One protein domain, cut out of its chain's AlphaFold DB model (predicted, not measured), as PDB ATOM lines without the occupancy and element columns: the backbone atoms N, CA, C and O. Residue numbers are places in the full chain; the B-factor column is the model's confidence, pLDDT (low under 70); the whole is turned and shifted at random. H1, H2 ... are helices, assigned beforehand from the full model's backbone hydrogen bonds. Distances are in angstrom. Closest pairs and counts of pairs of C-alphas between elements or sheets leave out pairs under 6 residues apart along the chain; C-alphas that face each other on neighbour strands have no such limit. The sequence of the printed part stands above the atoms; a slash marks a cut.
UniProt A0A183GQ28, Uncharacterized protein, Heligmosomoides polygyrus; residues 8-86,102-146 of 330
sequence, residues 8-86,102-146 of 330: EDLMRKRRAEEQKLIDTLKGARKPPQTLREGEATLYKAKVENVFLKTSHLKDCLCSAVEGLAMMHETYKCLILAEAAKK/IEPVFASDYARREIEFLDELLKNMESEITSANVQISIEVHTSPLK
ATOM      1  N   GLU A   8      14.488  28.951  50.589       62.84
ATOM      2  CA  GLU A   8      13.830  29.155  51.889       62.84
ATOM      3  C   GLU A   8      13.042  30.462  51.931       62.84
ATOM      4  O   GLU A   8      11.901  30.482  52.392       62.84
ATOM      5  N   ASP A   9      13.643  31.561  51.472       72.38
ATOM      6  CA  ASP A   9      13.020  32.881  51.555       72.38
ATOM      7  C   ASP A   9      11.925  33.059  50.493       72.38
ATOM      8  O   ASP A   9      10.918  33.714  50.769       72.38
ATOM      9  N   LEU A  10      12.023  32.368  49.347       67.94
ATOM     10  CA  LEU A  10      10.890  32.184  48.433       67.94
ATOM     11  C   LEU A  10       9.730  31.435  49.110       67.94
ATOM     12  O   LEU A  10       8.591  31.888  49.019       67.94
ATOM     13  N   MET A  11       9.998  30.344  49.837       66.62
ATOM     14  CA  MET A  11       8.958  29.584  50.546       66.62
ATOM     15  C   MET A  11       8.375  30.344  51.750       66.62
ATOM     16  O   MET A  11       7.177  30.238  52.003       66.62
ATOM     17  N   ARG A  12       9.163  31.152  52.477       73.38
ATOM     18  CA  ARG A  12       8.645  32.063  53.522       73.38
ATOM     19  C   ARG A  12       7.762  33.150  52.925       73.38
ATOM     20  O   ARG A  12       6.667  33.388  53.429       73.38
ATOM     21  N   LYS A  13       8.219  33.792  51.846       77.50
ATOM     22  CA  LYS A  13       7.456  34.833  51.155       77.50
ATOM     23  C   LYS A  13       6.160  34.272  50.577       77.50
ATOM     24  O   LYS A  13       5.123  34.911  50.723       77.50
ATOM     25  N   ARG A  14       6.194  33.062  50.008       69.62
ATOM     26  CA  ARG A  14       4.982  32.385  49.545       69.62
ATOM     27  C   ARG A  14       4.035  32.071  50.699       69.62
ATOM     28  O   ARG A  14       2.893  32.478  50.594       69.62
ATOM     29  N   ARG A  15       4.495  31.513  51.829       74.19
ATOM     30  CA  ARG A  15       3.631  31.320  53.015       74.19
ATOM     31  C   ARG A  15       3.007  32.612  53.534       74.19
ATOM     32  O   ARG A  15       1.874  32.589  53.993       74.19
ATOM     33  N   ALA A  16       3.703  33.744  53.437       75.38
ATOM     34  CA  ALA A  16       3.120  35.045  53.758       75.38
ATOM     35  C   ALA A  16       2.082  35.510  52.713       75.38
ATOM     36  O   ALA A  16       1.086  36.121  53.089       75.38
ATOM     37  N   GLU A  17       2.273  35.215  51.421       72.88
ATOM     38  CA  GLU A  17       1.274  35.462  50.365       72.88
ATOM     39  C   GLU A  17       0.068  34.496  50.464       72.88
ATOM     40  O   GLU A  17      -1.057  34.949  50.293       72.88
ATOM     41  N   GLU A  18       0.275  33.220  50.813       68.94
ATOM     42  CA  GLU A  18      -0.736  32.169  51.051       68.94
ATOM     43  C   GLU A  18      -1.566  32.459  52.301       68.94
ATOM     44  O   GLU A  18      -2.790  32.525  52.215       68.94
ATOM     45  N   GLN A  19      -0.919  32.714  53.444       68.56
ATOM     46  CA  GLN A  19      -1.601  33.110  54.676       68.56
ATOM     47  C   GLN A  19      -2.380  34.407  54.452       68.56
ATOM     48  O   GLN A  19      -3.540  34.481  54.825       68.56
ATOM     49  N   LYS A  20      -1.819  35.393  53.735       75.75
ATOM     50  CA  LYS A  20      -2.561  36.598  53.339       75.75
ATOM     51  C   LYS A  20      -3.720  36.304  52.380       75.75
ATOM     52  O   LYS A  20      -4.691  37.053  52.389       75.75
ATOM     53  N   LEU A  21      -3.660  35.251  51.568       64.06
ATOM     54  CA  LEU A  21      -4.768  34.812  50.710       64.06
ATOM     55  C   LEU A  21      -5.883  34.180  51.553       64.06
ATOM     56  O   LEU A  21      -7.040  34.561  51.409       64.06
ATOM     57  N   ILE A  22      -5.519  33.304  52.491       64.81
ATOM     58  CA  ILE A  22      -6.409  32.677  53.476       64.81
ATOM     59  C   ILE A  22      -7.048  33.734  54.393       64.81
ATOM     60  O   ILE A  22      -8.253  33.696  54.625       64.81
ATOM     61  N   ASP A  23      -6.280  34.720  54.851       63.62
ATOM     62  CA  ASP A  23      -6.744  35.824  55.696       63.62
ATOM     63  C   ASP A  23      -7.530  36.870  54.893       63.62
ATOM     64  O   ASP A  23      -8.430  37.506  55.433       63.62
ATOM     65  N   THR A  24      -7.268  37.031  53.589       65.12
ATOM     66  CA  THR A  24      -8.153  37.807  52.700       65.12
ATOM     67  C   THR A  24      -9.477  37.075  52.490       65.12
ATOM     68  O   THR A  24     -10.522  37.710  52.561       65.12
ATOM     69  N   LEU A  25      -9.469  35.752  52.298       55.22
ATOM     70  CA  LEU A  25     -10.695  34.955  52.200       55.22
ATOM     71  C   LEU A  25     -11.507  35.029  53.505       55.22
ATOM     72  O   LEU A  25     -12.685  35.357  53.453       55.22
ATOM     73  N   LYS A  26     -10.870  34.835  54.667       54.28
ATOM     74  CA  LYS A  26     -11.505  34.881  56.003       54.28
ATOM     75  C   LYS A  26     -11.819  36.299  56.510       54.28
ATOM     76  O   LYS A  26     -12.643  36.455  57.404       54.28
ATOM     77  N   GLY A  27     -11.140  37.325  55.993       43.69
ATOM     78  CA  GLY A  27     -11.210  38.708  56.485       43.69
ATOM     79  C   GLY A  27     -11.978  39.673  55.579       43.69
ATOM     80  O   GLY A  27     -12.663  40.558  56.084       43.69
ATOM     81  N   ALA A  28     -11.927  39.491  54.254       49.75
ATOM     82  CA  ALA A  28     -12.803  40.204  53.316       49.75
ATOM     83  C   ALA A  28     -14.195  39.555  53.219       49.75
ATOM     84  O   ALA A  28     -15.144  40.208  52.789       49.75
ATOM     85  N   ARG A  29     -14.338  38.299  53.668       50.38
ATOM     86  CA  ARG A  29     -15.628  37.667  53.951       50.38
ATOM     87  C   ARG A  29     -15.751  37.387  55.446       50.38
ATOM     88  O   ARG A  29     -15.408  36.309  55.922       50.38
ATOM     89  N   LYS A  30     -16.390  38.309  56.174       46.31
ATOM     90  CA  LYS A  30     -17.326  37.824  57.198       46.31
ATOM     91  C   LYS A  30     -18.310  36.885  56.478       46.31
ATOM     92  O   LYS A  30     -18.780  37.286  55.409       46.31
ATOM     93  N   PRO A  31     -18.659  35.702  57.018       45.28
ATOM     94  CA  PRO A  31     -19.815  34.969  56.511       45.28
ATOM     95  C   PRO A  31     -21.011  35.937  56.559       45.28
ATOM     96  O   PRO A  31     -21.229  36.533  57.623       45.28
ATOM     97  N   PRO A  32     -21.711  36.207  55.441       50.16
ATOM     98  CA  PRO A  32     -22.676  37.299  55.403       50.16
ATOM     99  C   PRO A  32     -23.825  37.058  56.380       50.16
ATOM    100  O   PRO A  32     -24.705  36.231  56.145       50.16
ATOM    101  N   GLN A  33     -23.797  37.794  57.496       52.53
ATOM    102  CA  GLN A  33     -24.716  37.581  58.620       52.53
ATOM    103  C   GLN A  33     -26.183  37.744  58.183       52.53
ATOM    104  O   GLN A  33     -27.050  37.069  58.725       52.53
ATOM    105  N   THR A  34     -26.411  38.536  57.129       50.47
ATOM    106  CA  THR A  34     -27.498  38.376  56.152       50.47
ATOM    107  C   THR A  34     -26.969  38.747  54.757       50.47
ATOM    108  O   THR A  34     -26.576  39.897  54.553       50.47
ATOM    109  N   LEU A  35     -26.956  37.813  53.799       55.62
ATOM    110  CA  LEU A  35     -27.123  38.152  52.374       55.62
ATOM    111  C   LEU A  35     -28.583  38.600  52.157       55.62
ATOM    112  O   LEU A  35     -29.449  38.249  52.962       55.62
ATOM    113  N   ARG A  36     -28.866  39.397  51.121       56.44
ATOM    114  CA  ARG A  36     -30.255  39.667  50.709       56.44
ATOM    115  C   ARG A  36     -30.813  38.472  49.932       56.44
ATOM    116  O   ARG A  36     -30.052  37.694  49.359       56.44
ATOM    117  N   GLU A  37     -32.141  38.382  49.874       60.66
ATOM    118  CA  GLU A  37     -32.875  37.360  49.116       60.66
ATOM    119  C   GLU A  37     -32.295  37.182  47.698       60.66
ATOM    120  O   GLU A  37     -32.144  38.140  46.938       60.66
ATOM    121  N   GLY A  38     -31.917  35.949  47.352       64.75
ATOM    122  CA  GLY A  38     -31.327  35.589  46.061       64.75
ATOM    123  C   GLY A  38     -29.814  35.822  45.937       64.75
ATOM    124  O   GLY A  38     -29.154  35.105  45.172       64.75
ATOM    125  N   GLU A  39     -29.212  36.730  46.715       77.88
ATOM    126  CA  GLU A  39     -27.759  36.950  46.691       77.88
ATOM    127  C   GLU A  39     -26.998  35.693  47.152       77.88
ATOM    128  O   GLU A  39     -25.932  35.393  46.608       77.88
ATOM    129  N   ALA A  40     -27.553  34.910  48.090       81.44
ATOM    130  CA  ALA A  40     -26.954  33.652  48.544       81.44
ATOM    131  C   ALA A  40     -26.902  32.577  47.446       81.44
ATOM    132  O   ALA A  40     -25.915  31.844  47.347       81.44
ATOM    133  N   THR A  41     -27.900  32.527  46.557       84.19
ATOM    134  CA  THR A  41     -27.893  31.627  45.389       84.19
ATOM    135  C   THR A  41     -26.786  32.015  44.404       84.19
ATOM    136  O   THR A  41     -26.022  31.159  43.951       84.19
ATOM    137  N   LEU A  42     -26.628  33.315  44.128       86.12
ATOM    138  CA  LEU A  42     -25.543  33.819  43.283       86.12
ATOM    139  C   LEU A  42     -24.160  33.630  43.933       86.12
ATOM    140  O   LEU A  42     -23.180  33.353  43.237       86.12
ATOM    141  N   TYR A  43     -24.065  33.765  45.259       87.69
ATOM    142  CA  TYR A  43     -22.849  33.489  46.021       87.69
ATOM    143  C   TYR A  43     -22.450  32.014  45.910       87.69
ATOM    144  O   TYR A  43     -21.326  31.715  45.504       87.69
ATOM    145  N   LYS A  44     -23.387  31.097  46.187       91.12
ATOM    146  CA  LYS A  44     -23.199  29.647  46.065       91.12
ATOM    147  C   LYS A  44     -22.664  29.270  44.681       91.12
ATOM    148  O   LYS A  44     -21.596  28.670  44.598       91.12
ATOM    149  N   ALA A  45     -23.329  29.710  43.610       88.50
ATOM    150  CA  ALA A  45     -22.916  29.410  42.237       88.50
ATOM    151  C   ALA A  45     -21.495  29.917  41.910       88.50
ATOM    152  O   ALA A  45     -20.742  29.262  41.186       88.50
ATOM    153  N   LYS A  46     -21.085  31.064  42.477       89.50
ATOM    154  CA  LYS A  46     -19.709  31.579  42.356       89.50
ATOM    155  C   LYS A  46     -18.698  30.695  43.094       89.50
ATOM    156  O   LYS A  46     -17.629  30.444  42.541       89.50
ATOM    157  N   VAL A  47     -19.010  30.206  44.297       88.81
ATOM    158  CA  VAL A  47     -18.115  29.299  45.044       88.81
ATOM    159  C   VAL A  47     -18.029  27.929  44.368       88.81
ATOM    160  O   VAL A  47     -16.922  27.444  44.158       88.81
ATOM    161  N   GLU A  48     -19.149  27.353  43.924       91.56
ATOM    162  CA  GLU A  48     -19.187  26.088  43.167       91.56
ATOM    163  C   GLU A  48     -18.350  26.167  41.876       91.56
ATOM    164  O   GLU A  48     -17.598  25.245  41.556       91.56
ATOM    165  N   ASN A  49     -18.390  27.300  41.164       92.38
ATOM    166  CA  ASN A  49     -17.566  27.515  39.975       92.38
ATOM    167  C   ASN A  49     -16.055  27.531  40.279       92.38
ATOM    168  O   ASN A  49     -15.262  27.042  39.471       92.38
ATOM    169  N   VAL A  50     -15.645  28.082  41.427       90.31
ATOM    170  CA  VAL A  50     -14.238  28.062  41.859       90.31
ATOM    171  C   VAL A  50     -13.855  26.679  42.390       90.31
ATOM    172  O   VAL A  50     -12.793  26.190  42.024       90.31
ATOM    173  N   PHE A  51     -14.722  26.006  43.153       94.00
ATOM    174  CA  PHE A  51     -14.519  24.636  43.638       94.00
ATOM    175  C   PHE A  51     -14.216  23.665  42.488       94.00
ATOM    176  O   PHE A  51     -13.188  22.990  42.509       94.00
ATOM    177  N   LEU A  52     -15.030  23.674  41.424       95.06
ATOM    178  CA  LEU A  52     -14.813  22.836  40.237       95.06
ATOM    179  C   LEU A  52     -13.471  23.133  39.540       95.06
ATOM    180  O   LEU A  52     -12.768  22.208  39.130       95.06
ATOM    181  N   LYS A  53     -13.077  24.410  39.442       92.44
ATOM    182  CA  LYS A  53     -11.777  24.821  38.875       92.44
ATOM    183  C   LYS A  53     -10.598  24.379  39.748       92.44
ATOM    184  O   LYS A  53      -9.590  23.926  39.212       92.44
ATOM    185  N   THR A  54     -10.727  24.483  41.070       90.50
ATOM    186  CA  THR A  54      -9.726  24.035  42.050       90.50
ATOM    187  C   THR A  54      -9.566  22.514  42.021       90.50
ATOM    188  O   THR A  54      -8.436  22.032  42.002       90.50
ATOM    189  N   SER A  55     -10.670  21.760  41.938       95.56
ATOM    190  CA  SER A  55     -10.643  20.295  41.823       95.56
ATOM    191  C   SER A  55      -9.932  19.868  40.543       95.56
ATOM    192  O   SER A  55      -8.959  19.129  40.604       95.56
ATOM    193  N   HIS A  56     -10.322  20.429  39.393       94.50
ATOM    194  CA  HIS A  56      -9.669  20.120  38.120       94.50
ATOM    195  C   HIS A  56      -8.163  20.448  38.128       94.50
ATOM    196  O   HIS A  56      -7.358  19.679  37.604       94.50
ATOM    197  N   LEU A  57      -7.760  21.560  38.761       92.00
ATOM    198  CA  LEU A  57      -6.348  21.911  38.932       92.00
ATOM    199  C   LEU A  57      -5.597  20.889  39.804       92.00
ATOM    200  O   LEU A  57      -4.473  20.522  39.458       92.00
ATOM    201  N   LYS A  58      -6.213  20.414  40.894       94.88
ATOM    202  CA  LYS A  58      -5.673  19.339  41.740       94.88
ATOM    203  C   LYS A  58      -5.500  18.050  40.938       94.88
ATOM    204  O   LYS A  58      -4.413  17.481  40.958       94.88
ATOM    205  N   ASP A  59      -6.517  17.631  40.190       94.62
ATOM    206  CA  ASP A  59      -6.485  16.402  39.389       94.62
ATOM    207  C   ASP A  59      -5.356  16.450  38.342       94.62
ATOM    208  O   ASP A  59      -4.539  15.532  38.250       94.62
ATOM    209  N   CYS A  60      -5.229  17.570  37.618       93.56
ATOM    210  CA  CYS A  60      -4.124  17.793  36.683       93.56
ATOM    211  C   CYS A  60      -2.745  17.788  37.361       93.56
ATOM    212  O   CYS A  60      -1.780  17.299  36.769       93.56
ATOM    213  N   LEU A  61      -2.632  18.321  38.581       90.38
ATOM    214  CA  LEU A  61      -1.383  18.317  39.343       90.38
ATOM    215  C   LEU A  61      -1.009  16.899  39.803       90.38
ATOM    216  O   LEU A  61       0.146  16.508  39.642       90.38
ATOM    217  N   CYS A  62      -1.970  16.109  40.290       92.25
ATOM    218  CA  CYS A  62      -1.770  14.700  40.633       92.25
ATOM    219  C   CYS A  62      -1.244  13.902  39.430       92.25
ATOM    220  O   CYS A  62      -0.166  13.311  39.514       92.25
ATOM    221  N   SER A  63      -1.915  13.975  38.274       92.88
ATOM    222  CA  SER A  63      -1.461  13.279  37.058       92.88
ATOM    223  C   SER A  63      -0.096  13.766  36.549       92.88
ATOM    224  O   SER A  63       0.669  12.983  35.983       92.88
ATOM    225  N   ALA A  64       0.258  15.039  36.763       87.75
ATOM    226  CA  ALA A  64       1.589  15.554  36.435       87.75
ATOM    227  C   ALA A  64       2.685  15.000  37.369       87.75
ATOM    228  O   ALA A  64       3.791  14.712  36.905       87.75
ATOM    229  N   VAL A  65       2.386  14.809  38.659       89.56
ATOM    230  CA  VAL A  65       3.292  14.174  39.636       89.56
ATOM    231  C   VAL A  65       3.485  12.690  39.325       89.56
ATOM    232  O   VAL A  65       4.621  12.217  39.299       89.56
ATOM    233  N   GLU A  66       2.405  11.968  39.020       89.12
ATOM    234  CA  GLU A  66       2.450  10.568  38.580       89.12
ATOM    235  C   GLU A  66       3.276  10.416  37.295       89.12
ATOM    236  O   GLU A  66       4.166   9.567  37.217       89.12
ATOM    237  N   GLY A  67       3.054  11.294  36.310       87.56
ATOM    238  CA  GLY A  67       3.847  11.356  35.081       87.56
ATOM    239  C   GLY A  67       5.336  11.604  35.339       87.56
ATOM    240  O   GLY A  67       6.183  10.928  34.751       87.56
ATOM    241  N   LEU A  68       5.677  12.523  36.249       84.31
ATOM    242  CA  LEU A  68       7.064  12.796  36.634       84.31
ATOM    243  C   LEU A  68       7.721  11.593  37.328       84.31
ATOM    244  O   LEU A  68       8.863  11.259  37.009       84.31
ATOM    245  N   ALA A  69       7.000  10.908  38.219       83.75
ATOM    246  CA  ALA A  69       7.478   9.688  38.867       83.75
ATOM    247  C   ALA A  69       7.727   8.563  37.844       83.75
ATOM    248  O   ALA A  69       8.796   7.953  37.848       83.75
ATOM    249  N   MET A  70       6.799   8.342  36.905       86.44
ATOM    250  CA  MET A  70       6.974   7.360  35.827       86.44
ATOM    251  C   MET A  70       8.166   7.690  34.917       86.44
ATOM    252  O   MET A  70       8.931   6.788  34.572       86.44
ATOM    253  N   MET A  71       8.377   8.962  34.557       78.75
ATOM    254  CA  MET A  71       9.555   9.382  33.785       78.75
ATOM    255  C   MET A  71      10.861   9.136  34.554       78.75
ATOM    256  O   MET A  71      11.826   8.650  33.970       78.75
ATOM    257  N   HIS A  72      10.888   9.404  35.862       79.19
ATOM    258  CA  HIS A  72      12.058   9.183  36.715       79.19
ATOM    259  C   HIS A  72      12.427   7.694  36.851       79.19
ATOM    260  O   HIS A  72      13.595   7.333  36.693       79.19
ATOM    261  N   GLU A  73      11.450   6.805  37.067       76.62
ATOM    262  CA  GLU A  73      11.713   5.357  37.085       76.62
ATOM    263  C   GLU A  73      12.075   4.814  35.692       76.62
ATOM    264  O   GLU A  73      12.964   3.971  35.572       76.62
ATOM    265  N   THR A  74      11.488   5.358  34.619       78.50
ATOM    266  CA  THR A  74      11.894   5.032  33.238       78.50
ATOM    267  C   THR A  74      13.352   5.427  32.981       78.50
ATOM    268  O   THR A  74      14.120   4.634  32.440       78.50
ATOM    269  N   TYR A  75      13.769   6.617  33.423       73.12
ATOM    270  CA  TYR A  75      15.140   7.107  33.281       73.12
ATOM    271  C   TYR A  75      16.154   6.263  34.071       73.12
ATOM    272  O   TYR A  75      17.198   5.902  33.530       73.12
ATOM    273  N   LYS A  76      15.820   5.836  35.298       69.75
ATOM    274  CA  LYS A  76      16.612   4.838  36.046       69.75
ATOM    275  C   LYS A  76      16.778   3.531  35.265       69.75
ATOM    276  O   LYS A  76      17.890   3.015  35.179       69.75
ATOM    277  N   CYS A  77      15.698   2.997  34.691       72.06
ATOM    278  CA  CYS A  77      15.751   1.774  33.886       72.06
ATOM    279  C   CYS A  77      16.636   1.935  32.640       72.06
ATOM    280  O   CYS A  77      17.383   1.014  32.309       72.06
ATOM    281  N   LEU A  78      16.610   3.104  31.989       72.19
ATOM    282  CA  LEU A  78      17.507   3.424  30.875       72.19
ATOM    283  C   LEU A  78      18.975   3.482  31.322       72.19
ATOM    284  O   LEU A  78      19.795   2.799  30.717       72.19
ATOM    285  N   ILE A  79      19.299   4.175  32.423       68.25
ATOM    286  CA  ILE A  79      20.666   4.203  32.987       68.25
ATOM    287  C   ILE A  79      21.155   2.791  33.336       68.25
ATOM    288  O   ILE A  79      22.307   2.455  33.075       68.25
ATOM    289  N   LEU A  80      20.305   1.938  33.915       70.19
ATOM    290  CA  LEU A  80      20.681   0.561  34.255       70.19
ATOM    291  C   LEU A  80      20.925  -0.299  33.004       70.19
ATOM    292  O   LEU A  80      21.866  -1.093  32.986       70.19
ATOM    293  N   ALA A  81      20.134  -0.112  31.943       71.19
ATOM    294  CA  ALA A  81      20.353  -0.758  30.650       71.19
ATOM    295  C   ALA A  81      21.611  -0.230  29.930       71.19
ATOM    296  O   ALA A  81      22.322  -0.998  29.285       71.19
ATOM    297  N   GLU A  82      21.925   1.058  30.071       57.59
ATOM    298  CA  GLU A  82      23.130   1.694  29.528       57.59
ATOM    299  C   GLU A  82      24.398   1.266  30.286       57.59
ATOM    300  O   GLU A  82      25.402   0.905  29.675       57.59
ATOM    301  N   ALA A  83      24.331   1.160  31.616       58.06
ATOM    302  CA  ALA A  83      25.407   0.648  32.463       58.06
ATOM    303  C   ALA A  83      25.675  -0.863  32.279       58.06
ATOM    304  O   ALA A  83      26.729  -1.353  32.701       58.06
ATOM    305  N   ALA A  84      24.763  -1.596  31.629       56.03
ATOM    306  CA  ALA A  84      24.988  -2.949  31.114       56.03
ATOM    307  C   ALA A  84      25.639  -2.965  29.710       56.03
ATOM    308  O   ALA A  84      26.044  -4.020  29.228       56.03
ATOM    309  N   LYS A  85      25.776  -1.800  29.065       56.62
ATOM    310  CA  LYS A  85      26.212  -1.587  27.671       56.62
ATOM    311  C   LYS A  85      27.548  -0.822  27.577       56.62
ATOM    312  O   LYS A  85      27.820  -0.150  26.581       56.62
ATOM    313  N   LYS A  86      28.367  -0.915  28.635       54.00
ATOM    314  CA  LYS A  86      29.530  -0.053  28.946       54.00
ATOM    315  C   LYS A  86      30.517   0.199  27.808       54.00
ATOM    316  O   LYS A  86      30.990   1.326  27.692       54.00
ATOM    317  N   ILE A 102      17.090  19.286  38.075       55.25
ATOM    318  CA  ILE A 102      15.912  19.357  38.944       55.25
ATOM    319  C   ILE A 102      15.984  18.178  39.917       55.25
ATOM    320  O   ILE A 102      15.720  17.037  39.544       55.25
ATOM    321  N   GLU A 103      16.357  18.454  41.167       62.47
ATOM    322  CA  GLU A 103      16.423  17.443  42.221       62.47
ATOM    323  C   GLU A 103      15.030  16.803  42.432       62.47
ATOM    324  O   GLU A 103      14.082  17.518  42.780       62.47
ATOM    325  N   PRO A 104      14.865  15.474  42.251       65.62
ATOM    326  CA  PRO A 104      13.545  14.833  42.302       65.62
ATOM    327  C   PRO A 104      12.823  15.028  43.639       65.62
ATOM    328  O   PRO A 104      11.597  15.135  43.674       65.62
ATOM    329  N   VAL A 105      13.587  15.119  44.734       70.00
ATOM    330  CA  VAL A 105      13.083  15.387  46.089       70.00
ATOM    331  C   VAL A 105      12.437  16.771  46.174       70.00
ATOM    332  O   VAL A 105      11.345  16.900  46.717       70.00
ATOM    333  N   PHE A 106      13.059  17.804  45.596       71.25
ATOM    334  CA  PHE A 106      12.493  19.154  45.587       71.25
ATOM    335  C   PHE A 106      11.177  19.206  44.800       71.25
ATOM    336  O   PHE A 106      10.209  19.809  45.260       71.25
ATOM    337  N   ALA A 107      11.113  18.544  43.640       75.38
ATOM    338  CA  ALA A 107       9.909  18.518  42.813       75.38
ATOM    339  C   ALA A 107       8.739  17.776  43.491       75.38
ATOM    340  O   ALA A 107       7.612  18.276  43.481       75.38
ATOM    341  N   SER A 108       8.994  16.620  44.114       79.50
ATOM    342  CA  SER A 108       7.956  15.857  44.821       79.50
ATOM    343  C   SER A 108       7.476  16.567  46.088       79.50
ATOM    344  O   SER A 108       6.272  16.661  46.324       79.50
ATOM    345  N   ASP A 109       8.396  17.131  46.873       82.94
ATOM    346  CA  ASP A 109       8.075  17.793  48.137       82.94
ATOM    347  C   ASP A 109       7.455  19.190  47.946       82.94
ATOM    348  O   ASP A 109       6.732  19.674  48.818       82.94
ATOM    349  N   TYR A 110       7.673  19.815  46.784       82.81
ATOM    350  CA  TYR A 110       6.900  20.960  46.305       82.81
ATOM    351  C   TYR A 110       5.461  20.553  45.962       82.81
ATOM    352  O   TYR A 110       4.510  21.101  46.521       82.81
ATOM    353  N   ALA A 111       5.293  19.583  45.058       87.31
ATOM    354  CA  ALA A 111       3.981  19.255  44.509       87.31
ATOM    355  C   ALA A 111       3.045  18.643  45.562       87.31
ATOM    356  O   ALA A 111       1.859  18.957  45.573       87.31
ATOM    357  N   ARG A 112       3.586  17.866  46.511       91.50
ATOM    358  CA  ARG A 112       2.851  17.379  47.686       91.50
ATOM    359  C   ARG A 112       2.202  18.523  48.478       91.50
ATOM    360  O   ARG A 112       1.020  18.439  48.787       91.50
ATOM    361  N   ARG A 113       2.942  19.601  48.764       90.12
ATOM    362  CA  ARG A 113       2.432  20.764  49.523       90.12
ATOM    363  C   ARG A 113       1.381  21.553  48.743       90.12
ATOM    364  O   ARG A 113       0.439  22.064  49.334       90.12
ATOM    365  N   GLU A 114       1.545  21.657  47.426       88.38
ATOM    366  CA  GLU A 114       0.572  22.318  46.548       88.38
ATOM    367  C   GLU A 114      -0.739  21.498  46.476       88.38
ATOM    368  O   GLU A 114      -1.817  22.080  46.544       88.38
ATOM    369  N   ILE A 115      -0.672  20.156  46.468       93.56
ATOM    370  CA  ILE A 115      -1.852  19.276  46.613       93.56
ATOM    371  C   ILE A 115      -2.492  19.429  48.005       93.56
ATOM    372  O   ILE A 115      -3.703  19.625  48.089       93.56
ATOM    373  N   GLU A 116      -1.701  19.411  49.085       94.12
ATOM    374  CA  GLU A 116      -2.175  19.624  50.468       94.12
ATOM    375  C   GLU A 116      -2.916  20.969  50.627       94.12
ATOM    376  O   GLU A 116      -3.976  21.026  51.252       94.12
ATOM    377  N   PHE A 117      -2.404  22.040  50.010       93.12
ATOM    378  CA  PHE A 117      -3.057  23.352  49.965       93.12
ATOM    379  C   PHE A 117      -4.379  23.328  49.180       93.12
ATOM    380  O   PHE A 117      -5.371  23.898  49.637       93.12
ATOM    381  N   LEU A 118      -4.418  22.664  48.019       92.56
ATOM    382  CA  LEU A 118      -5.645  22.536  47.225       92.56
ATOM    383  C   LEU A 118      -6.721  21.732  47.975       92.56
ATOM    384  O   LEU A 118      -7.892  22.094  47.904       92.56
ATOM    385  N   ASP A 119      -6.343  20.711  48.749       95.25
ATOM    386  CA  ASP A 119      -7.268  19.953  49.604       95.25
ATOM    387  C   ASP A 119      -7.840  20.782  50.769       95.25
ATOM    388  O   ASP A 119      -9.041  20.703  51.050       95.25
ATOM    389  N   GLU A 120      -7.034  21.625  51.429       94.25
ATOM    390  CA  GLU A 120      -7.560  22.566  52.430       94.25
ATOM    391  C   GLU A 120      -8.485  23.612  51.777       94.25
ATOM    392  O   GLU A 120      -9.550  23.937  52.312       94.25
ATOM    393  N   LEU A 121      -8.124  24.117  50.594       90.56
ATOM    394  CA  LEU A 121      -8.920  25.097  49.857       90.56
ATOM    395  C   LEU A 121     -10.285  24.533  49.424       90.56
ATOM    396  O   LEU A 121     -11.296  25.219  49.581       90.56
ATOM    397  N   LEU A 122     -10.333  23.283  48.950       94.25
ATOM    398  CA  LEU A 122     -11.577  22.587  48.597       94.25
ATOM    399  C   LEU A 122     -12.487  22.399  49.819       94.25
ATOM    400  O   LEU A 122     -13.656  22.774  49.755       94.25
ATOM    401  N   LYS A 123     -11.952  21.944  50.962       95.06
ATOM    402  CA  LYS A 123     -12.715  21.837  52.224       95.06
ATOM    403  C   LYS A 123     -13.305  23.166  52.696       95.06
ATOM    404  O   LYS A 123     -14.430  23.206  53.190       95.06
ATOM    405  N   ASN A 124     -12.556  24.260  52.558       91.06
ATOM    406  CA  ASN A 124     -13.065  25.592  52.887       91.06
ATOM    407  C   ASN A 124     -14.198  26.017  51.930       91.06
ATOM    408  O   ASN A 124     -15.163  26.641  52.357       91.06
ATOM    409  N   MET A 125     -14.135  25.641  50.650       91.75
ATOM    410  CA  MET A 125     -15.221  25.898  49.696       91.75
ATOM    411  C   MET A 125     -16.463  25.035  49.973       91.75
ATOM    412  O   MET A 125     -17.574  25.546  49.878       91.75
ATOM    413  N   GLU A 126     -16.310  23.775  50.389       93.31
ATOM    414  CA  GLU A 126     -17.430  22.926  50.835       93.31
ATOM    415  C   GLU A 126     -18.156  23.520  52.055       93.31
ATOM    416  O   GLU A 126     -19.392  23.506  52.113       93.31
ATOM    417  N   SER A 127     -17.418  24.094  53.014       91.00
ATOM    418  CA  SER A 127     -18.017  24.761  54.180       91.00
ATOM    419  C   SER A 127     -18.726  26.073  53.812       91.00
ATOM    420  O   SER A 127     -19.811  26.347  54.324       91.00
ATOM    421  N   GLU A 128     -18.203  26.843  52.850       87.00
ATOM    422  CA  GLU A 128     -18.916  28.000  52.290       87.00
ATOM    423  C   GLU A 128     -20.190  27.596  51.521       87.00
ATOM    424  O   GLU A 128     -21.235  28.221  51.702       87.00
ATOM    425  N   ILE A 129     -20.141  26.544  50.694       91.69
ATOM    426  CA  ILE A 129     -21.294  26.052  49.916       91.69
ATOM    427  C   ILE A 129     -22.392  25.524  50.846       91.69
ATOM    428  O   ILE A 129     -23.572  25.813  50.643       91.69
ATOM    429  N   THR A 130     -22.034  24.772  51.889       91.50
ATOM    430  CA  THR A 130     -23.005  24.291  52.887       91.50
ATOM    431  C   THR A 130     -23.598  25.437  53.709       91.50
ATOM    432  O   THR A 130     -24.817  25.465  53.883       91.50
ATOM    433  N   SER A 131     -22.803  26.437  54.108       88.19
ATOM    434  CA  SER A 131     -23.320  27.658  54.745       88.19
ATOM    435  C   SER A 131     -24.287  28.429  53.836       88.19
ATOM    436  O   SER A 131     -25.334  28.878  54.300       88.19
ATOM    437  N   ALA A 132     -23.976  28.559  52.542       86.88
ATOM    438  CA  ALA A 132     -24.846  29.234  51.581       86.88
ATOM    439  C   ALA A 132     -26.153  28.456  51.339       86.88
ATOM    440  O   ALA A 132     -27.215  29.065  51.264       86.88
ATOM    441  N   ASN A 133     -26.111  27.118  51.292       88.56
ATOM    442  CA  ASN A 133     -27.324  26.292  51.214       88.56
ATOM    443  C   ASN A 133     -28.257  26.517  52.416       88.56
ATOM    444  O   ASN A 133     -29.458  26.663  52.215       88.56
ATOM    445  N   VAL A 134     -27.725  26.596  53.644       87.56
ATOM    446  CA  VAL A 134     -28.534  26.894  54.844       87.56
ATOM    447  C   VAL A 134     -29.205  28.266  54.731       87.56
ATOM    448  O   VAL A 134     -30.382  28.397  55.057       87.56
ATOM    449  N   GLN A 135     -28.492  29.274  54.220       84.44
ATOM    450  CA  GLN A 135     -29.042  30.617  54.019       84.44
ATOM    451  C   GLN A 135     -30.153  30.637  52.955       84.44
ATOM    452  O   GLN A 135     -31.221  31.179  53.218       84.44
ATOM    453  N   ILE A 136     -29.966  29.940  51.829       84.75
ATOM    454  CA  ILE A 136     -30.996  29.767  50.789       84.75
ATOM    455  C   ILE A 136     -32.234  29.044  51.351       84.75
ATOM    456  O   ILE A 136     -33.361  29.433  51.050       84.75
ATOM    457  N   SER A 137     -32.064  28.019  52.195       82.50
ATOM    458  CA  SER A 137     -33.197  27.364  52.866       82.50
ATOM    459  C   SER A 137     -33.950  28.314  53.801       82.50
ATOM    460  O   SER A 137     -35.176  28.272  53.834       82.50
ATOM    461  N   ILE A 138     -33.250  29.192  54.528       81.50
ATOM    462  CA  ILE A 138     -33.892  30.221  55.362       81.50
ATOM    463  C   ILE A 138     -34.667  31.213  54.482       81.50
ATOM    464  O   ILE A 138     -35.845  31.428  54.751       81.50
ATOM    465  N   GLU A 139     -34.062  31.733  53.406       76.56
ATOM    466  CA  GLU A 139     -34.707  32.648  52.444       76.56
ATOM    467  C   GLU A 139     -36.010  32.058  51.870       76.56
ATOM    468  O   GLU A 139     -37.055  32.712  51.883       76.56
ATOM    469  N   VAL A 140     -35.987  30.787  51.449       74.06
ATOM    470  CA  VAL A 140     -37.173  30.065  50.950       74.06
ATOM    471  C   VAL A 140     -38.255  29.914  52.029       74.06
ATOM    472  O   VAL A 140     -39.446  30.010  51.729       74.06
ATOM    473  N   HIS A 141     -37.875  29.704  53.291       64.25
ATOM    474  CA  HIS A 141     -38.822  29.568  54.401       64.25
ATOM    475  C   HIS A 141     -39.325  30.906  54.972       64.25
ATOM    476  O   HIS A 141     -40.307  30.906  55.717       64.25
ATOM    477  N   THR A 142     -38.749  32.048  54.580       64.12
ATOM    478  CA  THR A 142     -39.325  33.369  54.886       64.12
ATOM    479  C   THR A 142     -40.584  33.696  54.079       64.12
ATOM    480  O   THR A 142     -41.412  34.439  54.600       64.12
ATOM    481  N   SER A 143     -40.805  33.130  52.879       64.94
ATOM    482  CA  SER A 143     -42.018  33.440  52.085       64.94
ATOM    483  C   SER A 143     -43.319  33.041  52.804       64.94
ATOM    484  O   SER A 143     -44.137  33.929  53.042       64.94
ATOM    485  N   PRO A 144     -43.496  31.796  53.302       68.00
ATOM    486  CA  PRO A 144     -44.705  31.440  54.050       68.00
ATOM    487  C   PRO A 144     -44.873  32.233  55.355       68.00
ATOM    488  O   PRO A 144     -45.994  32.480  55.792       68.00
ATOM    489  N   LEU A 145     -43.768  32.657  55.985       71.94
ATOM    490  CA  LEU A 145     -43.807  33.504  57.182       71.94
ATOM    491  C   LEU A 145     -44.282  34.929  56.851       71.94
ATOM    492  O   LEU A 145     -45.029  35.529  57.623       71.94
ATOM    493  N   LYS A 146     -43.870  35.455  55.693       75.75
ATOM    494  CA  LYS A 146     -44.297  36.751  55.164       75.75
ATOM    495  C   LYS A 146     -45.775  36.724  54.774       75.75
ATOM    496  O   LYS A 146     -46.530  37.550  55.278       75.75
TER     497      LYS A 146
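AT A GLANCE: This is residues 8 to 86 and 102 to 146 of the 330 residues of an uncharacterized protein of Heligmosomoides polygyrus (UniProt A0A183GQ28). Two long helices, H2 and H3, run side by side in opposite ways, shifted along each other, and a shorter helix, H1, stands off on the H3 side across a gap. A short loop joins H1 to one end of H2, while residues 73 to 86, of which 73 to 83 belong to H2, stick out at the other end. The printed part has 124 residues, with three named helices in the order H1, H2, H3 and no named strand; the class is all helix. The whole is an extended rod, with a radius of gyration of the C-alphas of 22.3 A and spans of 86 by 31 by 14 A.

HOW THE PARTS SIT: H1, residues 8 to 28, touches no helix, and its residues 12 to 17 stand free. H2, residues 39 to 83, is apart from H1, with no pair of their C-alphas within 8 A. H3, residues 104 to 146, is near H1, with 6 pairs of C-alphas within 10 A. H2 and H3 touch, with 32 pairs of C-alphas within 8 A; the closest C-alphas are those of Lys 44 and Ile 129, 5.6 A apart. They run opposite ways at a shallow tilt of 18 degrees. In H1 and H2 every O i to N i+4 pair is within hydrogen-bond range; in H3, 35 of 39 are.

IN THESE COORDINATES: H1 begins at C-alpha 8 (13.830, 29.155, 51.889) and measures 28.9 A from first to last C-alpha. H2, 65.9 A long, begins at C-alpha 39 (-27.759, 36.950, 46.691). H3, 63.2 A long, ends at C-alpha 146 (-44.297, 36.751, 55.164).

THE WHOLE: The C-alphas farthest apart are those of Lys 86 and Lys 146, at 86.6 A. Residues 87 to 101 are not printed, and C-alphas 86 and 102 are 25.7 A apart across this cut. The link from H1 to H2, 10 residues, is short. The model's mean pLDDT over the printed part is 77.5; 38 residues are under 70, among them residues 21 to 38.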